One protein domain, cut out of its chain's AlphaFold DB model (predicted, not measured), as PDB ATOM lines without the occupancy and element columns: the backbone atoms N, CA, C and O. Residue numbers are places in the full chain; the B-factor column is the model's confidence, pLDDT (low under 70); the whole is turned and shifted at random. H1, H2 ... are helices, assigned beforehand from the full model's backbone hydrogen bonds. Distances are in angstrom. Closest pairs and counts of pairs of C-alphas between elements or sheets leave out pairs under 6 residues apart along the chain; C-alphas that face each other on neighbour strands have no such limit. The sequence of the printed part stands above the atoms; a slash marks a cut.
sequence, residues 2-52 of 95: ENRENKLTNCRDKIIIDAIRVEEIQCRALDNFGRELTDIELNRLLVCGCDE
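Overview. This is residues 2 to 52 of the 95 residues of an uncharacterized protein of Candidatus Staskawiczbacteria bacterium RIFOXYD1_FULL_32_13 (UniProt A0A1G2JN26). A loose body, in which the chain runs out along H2 and folds back through H3, has a thin arm, residues 2 to 11, sticking out at one end and making much of the length. The 51 printed residues include three named helices, H1, H2 and H3 in chain order, and no named strand: all helix. The whole is loose, radius of gyration of the C-alphas 13.7 A, a rod spanning 48 by 16 by 16 A.

Arrangement. H3, residues 39 to 51, is close to but not clearly touching H1, residues 5 to 12; their closest C-alphas, Arg 12 and Cys 50, are 7.3 A apart. They run opposite ways at a steep tilt of 43 degrees. H2, residues 22 to 33, is only just apart from H3, closest 8.4 A, and apart from H1. Every O i to N i+4 pair is within hydrogen-bond range in H2; H1 has 3 of 4, H3 8 of 9.

Along the chain. H3 measures 18.7 A, H2 15.7 A and H1 10.9 A. C-alpha 5 begins H1 at (-28.917, 29.526, 7.541); C-alpha 51 ends H3 at (-25.326, 46.727, 8.850).

Size, cuts and confidence. The C-alphas farthest apart, Glu 2 and Gly 34, are 48.3 A apart. The printed part has no cut. The link H2 to H3 is tight, H1 to H2 short. Residues 2 to 20 and 49 to 52 have pLDDT under 70.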
ATOM      1  N   GLU A   2     -29.065  20.557   5.341       43.09
ATOM      2  CA  GLU A   2     -28.217  21.611   4.789       43.09
ATOM      3  C   GLU A   2     -29.073  22.858   4.530       43.09
ATOM      4  O   GLU A   2     -30.139  22.778   3.919       43.09
ATOM      5  N   ASN A   3     -28.573  24.006   4.986       48.47
ATOM      6  CA  ASN A   3     -28.830  25.328   4.412       48.47
ATOM      7  C   ASN A   3     -30.209  25.984   4.606       48.47
ATOM      8  O   ASN A   3     -30.758  26.541   3.655       48.47
ATOM      9  N   ARG A   4     -30.736  26.060   5.839       43.97
ATOM     10  CA  ARG A   4     -31.639  27.190   6.177       43.97
ATOM     11  C   ARG A   4     -30.855  28.469   6.456       43.97
ATOM     12  O   ARG A   4     -31.202  29.509   5.910       43.97
ATOM     13  N   GLU A   5     -29.766  28.373   7.213       44.84
ATOM     14  CA  GLU A   5     -28.917  29.526   7.541       44.84
ATOM     15  C   GLU A   5     -28.233  30.095   6.289       44.84
ATOM     16  O   GLU A   5     -28.415  31.270   5.998       44.84
ATOM     17  N   ASN A   6     -27.617  29.259   5.445       39.66
ATOM     18  CA  ASN A   6     -27.009  29.709   4.178       39.66
ATOM     19  C   ASN A   6     -28.004  30.306   3.158       39.66
ATOM     20  O   ASN A   6     -27.609  31.096   2.303       39.66
ATOM     21  N   LYS A   7     -29.297  29.951   3.218       41.16
ATOM     22  CA  LYS A   7     -30.331  30.581   2.372       41.16
ATOM     23  C   LYS A   7     -30.715  31.972   2.873       41.16
ATOM     24  O   LYS A   7     -30.988  32.848   2.057       41.16
ATOM     25  N   LEU A   8     -30.728  32.169   4.191       43.97
ATOM     26  CA  LEU A   8     -31.009  33.460   4.818       43.97
ATOM     27  C   LEU A   8     -29.877  34.461   4.576       43.97
ATOM     28  O   LEU A   8     -30.171  35.620   4.299       43.97
ATOM     29  N   THR A   9     -28.616  34.023   4.589       42.94
ATOM     30  CA  THR A   9     -27.465  34.893   4.292       42.94
ATOM     31  C   THR A   9     -27.534  35.446   2.865       42.94
ATOM     32  O   THR A   9     -27.497  36.653   2.683       42.94
ATOM     33  N   ASN A  10     -27.811  34.597   1.865       46.53
ATOM     34  CA  ASN A  10     -28.009  35.039   0.473       46.53
ATOM     35  C   ASN A  10     -29.275  35.891   0.253       46.53
ATOM     36  O   ASN A  10     -29.359  36.639  -0.719       46.53
ATOM     37  N   CYS A  11     -30.286  35.759   1.115       43.62
ATOM     38  CA  CYS A  11     -31.475  36.612   1.088       43.62
ATOM     39  C   CYS A  11     -31.168  38.024   1.607       43.62
ATOM     40  O   CYS A  11     -31.686  38.995   1.061       43.62
ATOM     41  N   ARG A  12     -30.310  38.157   2.625       46.50
ATOM     42  CA  ARG A  12     -29.921  39.463   3.184       46.50
ATOM     43  C   ARG A  12     -29.206  40.343   2.158       46.50
ATOM     44  O   ARG A  12     -29.514  41.526   2.092       46.50
ATOM     45  N   ASP A  13     -28.379  39.748   1.302       42.34
ATOM     46  CA  ASP A  13     -27.605  40.480   0.287       42.34
ATOM     47  C   ASP A  13     -28.433  40.927  -0.935       42.34
ATOM     48  O   ASP A  13     -27.993  41.784  -1.697       42.34
ATOM     49  N   LYS A  14     -29.636  40.366  -1.141       44.66
ATOM     50  CA  LYS A  14     -30.473  40.631  -2.329       44.66
ATOM     51  C   LYS A  14     -31.778  41.366  -2.052       44.66
ATOM     52  O   LYS A  14     -32.248  42.116  -2.899       44.66
ATOM     53  N   ILE A  15     -32.392  41.163  -0.888       43.97
ATOM     54  CA  ILE A  15     -33.823  41.466  -0.723       43.97
ATOM     55  C   ILE A  15     -34.162  42.963  -0.763       43.97
ATOM     56  O   ILE A  15     -35.312  43.290  -1.041       43.97
ATOM     57  N   ILE A  16     -33.219  43.880  -0.518       49.22
ATOM     58  CA  ILE A  16     -33.612  45.276  -0.249       49.22
ATOM     59  C   ILE A  16     -33.072  46.295  -1.252       49.22
ATOM     60  O   ILE A  16     -33.643  47.372  -1.399       49.22
ATOM     61  N   ILE A  17     -32.052  45.932  -2.022       49.00
ATOM     62  CA  ILE A  17     -31.589  46.747  -3.153       49.00
ATOM     63  C   ILE A  17     -32.375  46.384  -4.417       49.00
ATOM     64  O   ILE A  17     -32.617  47.247  -5.250       49.00
ATOM     65  N   ASP A  18     -32.891  45.155  -4.518       49.69
ATOM     66  CA  ASP A  18     -33.765  44.767  -5.632       49.69
ATOM     67  C   ASP A  18     -35.189  45.359  -5.511       49.69
ATOM     68  O   ASP A  18     -35.927  45.395  -6.496       49.69
ATOM     69  N   ALA A  19     -35.592  45.827  -4.320       57.53
ATOM     70  CA  ALA A  19     -36.931  46.374  -4.071       57.53
ATOM     71  C   ALA A  19     -37.067  47.871  -4.398       57.53
ATOM     72  O   ALA A  19     -38.169  48.317  -4.711       57.53
ATOM     73  N   ILE A  20     -35.974  48.640  -4.327       64.75
ATOM     74  CA  ILE A  20     -35.943  50.063  -4.690       64.75
ATOM     75  C   ILE A  20     -34.940  50.215  -5.819       64.75
ATOM     76  O   ILE A  20     -33.751  49.954  -5.643       64.75
ATOM     77  N   ARG A  21     -35.412  50.647  -6.985       73.75
ATOM     78  CA  ARG A  21     -34.539  50.754  -8.153       73.75
ATOM     79  C   ARG A  21     -33.516  51.876  -7.959       73.75
ATOM     80  O   ARG A  21     -33.825  52.898  -7.346       73.75
ATOM     81  N   VAL A  22     -32.311  51.722  -8.512       79.88
ATOM     82  CA  VAL A  22     -31.256  52.755  -8.427       79.88
ATOM     83  C   VAL A  22     -31.760  54.094  -8.968       79.88
ATOM     84  O   VAL A  22     -31.465  55.137  -8.391       79.88
ATOM     85  N   GLU A  23     -32.588  54.072 -10.012       81.12
ATOM     86  CA  GLU A  23     -33.201  55.272 -10.578       81.12
ATOM     87  C   GLU A  23     -34.104  55.988  -9.564       81.12
ATOM     88  O   GLU A  23     -34.082  57.212  -9.477       81.12
ATOM     89  N   GLU A  24     -34.858  55.251  -8.744       83.88
ATOM     90  CA  GLU A  24     -35.688  55.845  -7.691       83.88
ATOM     91  C   GLU A  24     -34.825  56.470  -6.594       83.88
ATOM     92  O   GLU A  24     -35.131  57.568  -6.129       83.88
ATOM     93  N   ILE A  25     -33.723  55.812  -6.217       85.94
ATOM     94  CA  ILE A  25     -32.752  56.360  -5.260       85.94
ATOM     95  C   ILE A  25     -32.169  57.672  -5.797       85.94
ATOM     96  O   ILE A  25     -32.118  58.658  -5.062       85.94
ATOM     97  N   GLN A  26     -31.790  57.712  -7.076       89.12
ATOM     98  CA  GLN A  26     -31.240  58.912  -7.705       89.12
ATOM     99  C   GLN A  26     -32.266  60.043  -7.822       89.12
ATOM    100  O   GLN A  26     -31.942  61.184  -7.496       89.12
ATOM    101  N   CYS A  27     -33.520  59.742  -8.173       89.38
ATOM    102  CA  CYS A  27     -34.604  60.729  -8.149       89.38
ATOM    103  C   CYS A  27     -34.773  61.336  -6.752       89.38
ATOM    104  O   CYS A  27     -34.817  62.554  -6.606       89.38
ATOM    105  N   ARG A  28     -34.790  60.510  -5.695       89.38
ATOM    106  CA  ARG A  28     -34.871  61.025  -4.319       89.38
ATOM    107  C   ARG A  28     -33.638  61.834  -3.936       89.38
ATOM    108  O   ARG A  28     -33.782  62.822  -3.217       89.38
ATOM    109  N   ALA A  29     -32.457  61.445  -4.407       91.00
ATOM    110  CA  ALA A  29     -31.238  62.201  -4.171       91.00
ATOM    111  C   ALA A  29     -31.310  63.600  -4.807       91.00
ATOM    112  O   ALA A  29     -31.047  64.596  -4.135       91.00
ATOM    113  N   LEU A  30     -31.772  63.682  -6.056       92.06
ATOM    114  CA  LEU A  30     -32.010  64.942  -6.758       92.06
ATOM    115  C   LEU A  30     -33.056  65.805  -6.046       92.06
ATOM    116  O   LEU A  30     -32.778  66.967  -5.755       92.06
ATOM    117  N   ASP A  31     -34.211  65.234  -5.704       94.88
ATOM    118  CA  ASP A  31     -35.321  65.966  -5.085       94.88
ATOM    119  C   ASP A  31     -34.956  66.553  -3.714       94.88
ATOM    120  O   ASP A  31     -35.421  67.634  -3.353       94.88
ATOM    121  N   ASN A  32     -34.134  65.844  -2.931       94.75
ATOM    122  CA  ASN A  32     -33.854  66.212  -1.539       94.75
ATOM    123  C   ASN A  32     -32.494  66.892  -1.350       94.75
ATOM    124  O   ASN A  32     -32.323  67.660  -0.404       94.75
ATOM    125  N   PHE A  33     -31.524  66.624  -2.226       94.81
ATOM    126  CA  PHE A  33     -30.143  67.095  -2.081       94.81
ATOM    127  C   PHE A  33     -29.615  67.833  -3.320       94.81
ATOM    128  O   PHE A  33     -28.471  68.287  -3.314       94.81
ATOM    129  N   GLY A  34     -30.426  67.980  -4.374       96.62
ATOM    130  CA  GLY A  34     -30.094  68.760  -5.570       96.62
ATOM    131  C   GLY A  34     -29.040  68.125  -6.477       96.62
ATOM    132  O   GLY A  34     -28.540  68.790  -7.385       96.62
ATOM    133  N   ARG A  35     -28.670  66.862  -6.236       97.69
ATOM    134  CA  ARG A  35     -27.730  66.109  -7.073       97.69
ATOM    135  C   ARG A  35     -27.950  64.608  -6.964       97.69
ATOM    136  O   ARG A  35     -28.459  64.115  -5.962       97.69
ATOM    137  N   GLU A  36     -27.453  63.899  -7.962       94.69
ATOM    138  CA  GLU A  36     -27.302  62.451  -7.910       94.69
ATOM    139  C   GLU A  36     -26.188  62.043  -6.929       94.69
ATOM    140  O   GLU A  36     -25.214  62.774  -6.688       94.69
ATOM    141  N   LEU A  37     -26.348  60.857  -6.347       92.81
ATOM    142  CA  LEU A  37     -25.319  60.169  -5.583       92.81
ATOM    143  C   LEU A  37     -24.247  59.633  -6.529       92.81
ATOM    144  O   LEU A  37     -24.546  59.102  -7.596       92.81
ATOM    145  N   THR A  38     -22.991  59.724  -6.104       94.88
ATOM    146  CA  THR A  38     -21.877  59.049  -6.780       94.88
ATOM    147  C   THR A  38     -21.936  57.537  -6.563       94.88
ATOM    148  O   THR A  38     -22.530  57.069  -5.591       94.88
ATOM    149  N   ASP A  39     -21.228  56.766  -7.390       86.62
ATOM    150  CA  ASP A  39     -21.125  55.306  -7.239       86.62
ATOM    151  C   ASP A  39     -20.649  54.883  -5.839       86.62
ATOM    152  O   ASP A  39     -21.134  53.907  -5.266       86.62
ATOM    153  N   ILE A  40     -19.725  55.648  -5.244       90.31
ATOM    154  CA  ILE A  40     -19.217  55.389  -3.889       90.31
ATOM    155  C   ILE A  40     -20.306  55.635  -2.837       90.31
ATOM    156  O   ILE A  40     -20.404  54.890  -1.863       90.31
ATOM    157  N   GLU A  41     -21.115  56.680  -3.002       90.62
ATOM    158  CA  GLU A  41     -22.210  57.011  -2.084       90.62
ATOM    159  C   GLU A  41     -23.368  56.025  -2.206       90.62
ATOM    160  O   GLU A  41     -23.894  55.596  -1.180       90.62
ATOM    161  N   LEU A  42     -23.694  55.599  -3.429       85.44
ATOM    162  CA  LEU A  42     -24.606  54.486  -3.663       85.44
ATOM    163  C   LEU A  42     -24.106  53.249  -2.925       85.44
ATOM    164  O   LEU A  42     -24.818  52.742  -2.067       85.44
ATOM    165  N   ASN A  43     -22.858  52.825  -3.148       81.38
ATOM    166  CA  ASN A  43     -22.292  51.652  -2.482       81.38
ATOM    167  C   ASN A  43     -22.348  51.748  -0.944       81.38
ATOM    168  O   ASN A  43     -22.662  50.769  -0.273       81.38
ATOM    169  N   ARG A  44     -22.100  52.929  -0.365       83.12
ATOM    170  CA  ARG A  44     -22.238  53.146   1.087       83.12
ATOM    171  C   ARG A  44     -23.677  52.995   1.568       83.12
ATOM    172  O   ARG A  44     -23.887  52.410   2.624       83.12
ATOM    173  N   LEU A  45     -24.651  53.493   0.809       79.88
ATOM    174  CA  LEU A  45     -26.073  53.334   1.117       79.88
ATOM    175  C   LEU A  45     -26.492  51.857   1.092       79.88
ATOM    176  O   LEU A  45     -27.251  51.425   1.960       79.88
ATOM    177  N   LEU A  46     -25.952  51.078   0.149       71.56
ATOM    178  CA  LEU A  46     -26.176  49.631   0.073       71.56
ATOM    179  C   LEU A  46     -25.663  48.919   1.332       71.56
ATOM    180  O   LEU A  46     -26.397  48.135   1.926       71.56
ATOM    181  N   VAL A  47     -24.442  49.238   1.770       72.69
ATOM    182  CA  VAL A  47     -23.818  48.616   2.952       72.69
ATOM    183  C   VAL A  47     -24.483  49.067   4.258       72.69
ATOM    184  O   VAL A  47     -24.813  48.235   5.097       72.69
ATOM    185  N   CYS A  48     -24.767  50.363   4.414       70.69
ATOM    186  CA  CYS A  48     -25.445  50.910   5.598       70.69
ATOM    187  C   CYS A  48     -26.814  50.250   5.830       70.69
ATOM    188  O   CYS A  48     -27.151  49.888   6.954       70.69
ATOM    189  N   GLY A  49     -27.572  49.998   4.757       65.12
ATOM    190  CA  GLY A  49     -28.855  49.299   4.845       65.12
ATOM    191  C   GLY A  49     -28.771  47.820   5.249       65.12
ATOM    192  O   GLY A  49     -29.820  47.232   5.524       65.12
ATOM    193  N   CYS A  50     -27.575  47.224   5.249       62.88
ATOM    194  CA  CYS A  50     -27.322  45.846   5.674       62.88
ATOM    195  C   CYS A  50     -26.788  45.756   7.111       62.88
ATOM    196  O   CYS A  50     -27.107  44.789   7.803       62.88
ATOM    197  N   ASP A  51     -26.013  46.749   7.552       64.75
ATOM    198  CA  ASP A  51     -25.326  46.727   8.850       64.75
ATOM    199  C   ASP A  51     -26.159  47.326   9.999       64.75
ATOM    200  O   ASP A  51     -25.916  47.011  11.164       64.75
ATOM    201  N   GLU A  52     -27.162  48.160   9.703       68.88
ATOM    202  CA  GLU A  52     -28.033  48.745  10.729       68.88
ATOM    203  C   GLU A  52     -29.296  47.902  10.970       68.88
ATOM    204  O   GLU A  52     -30.246  47.903  10.180       68.88
TER     205      GLU A  52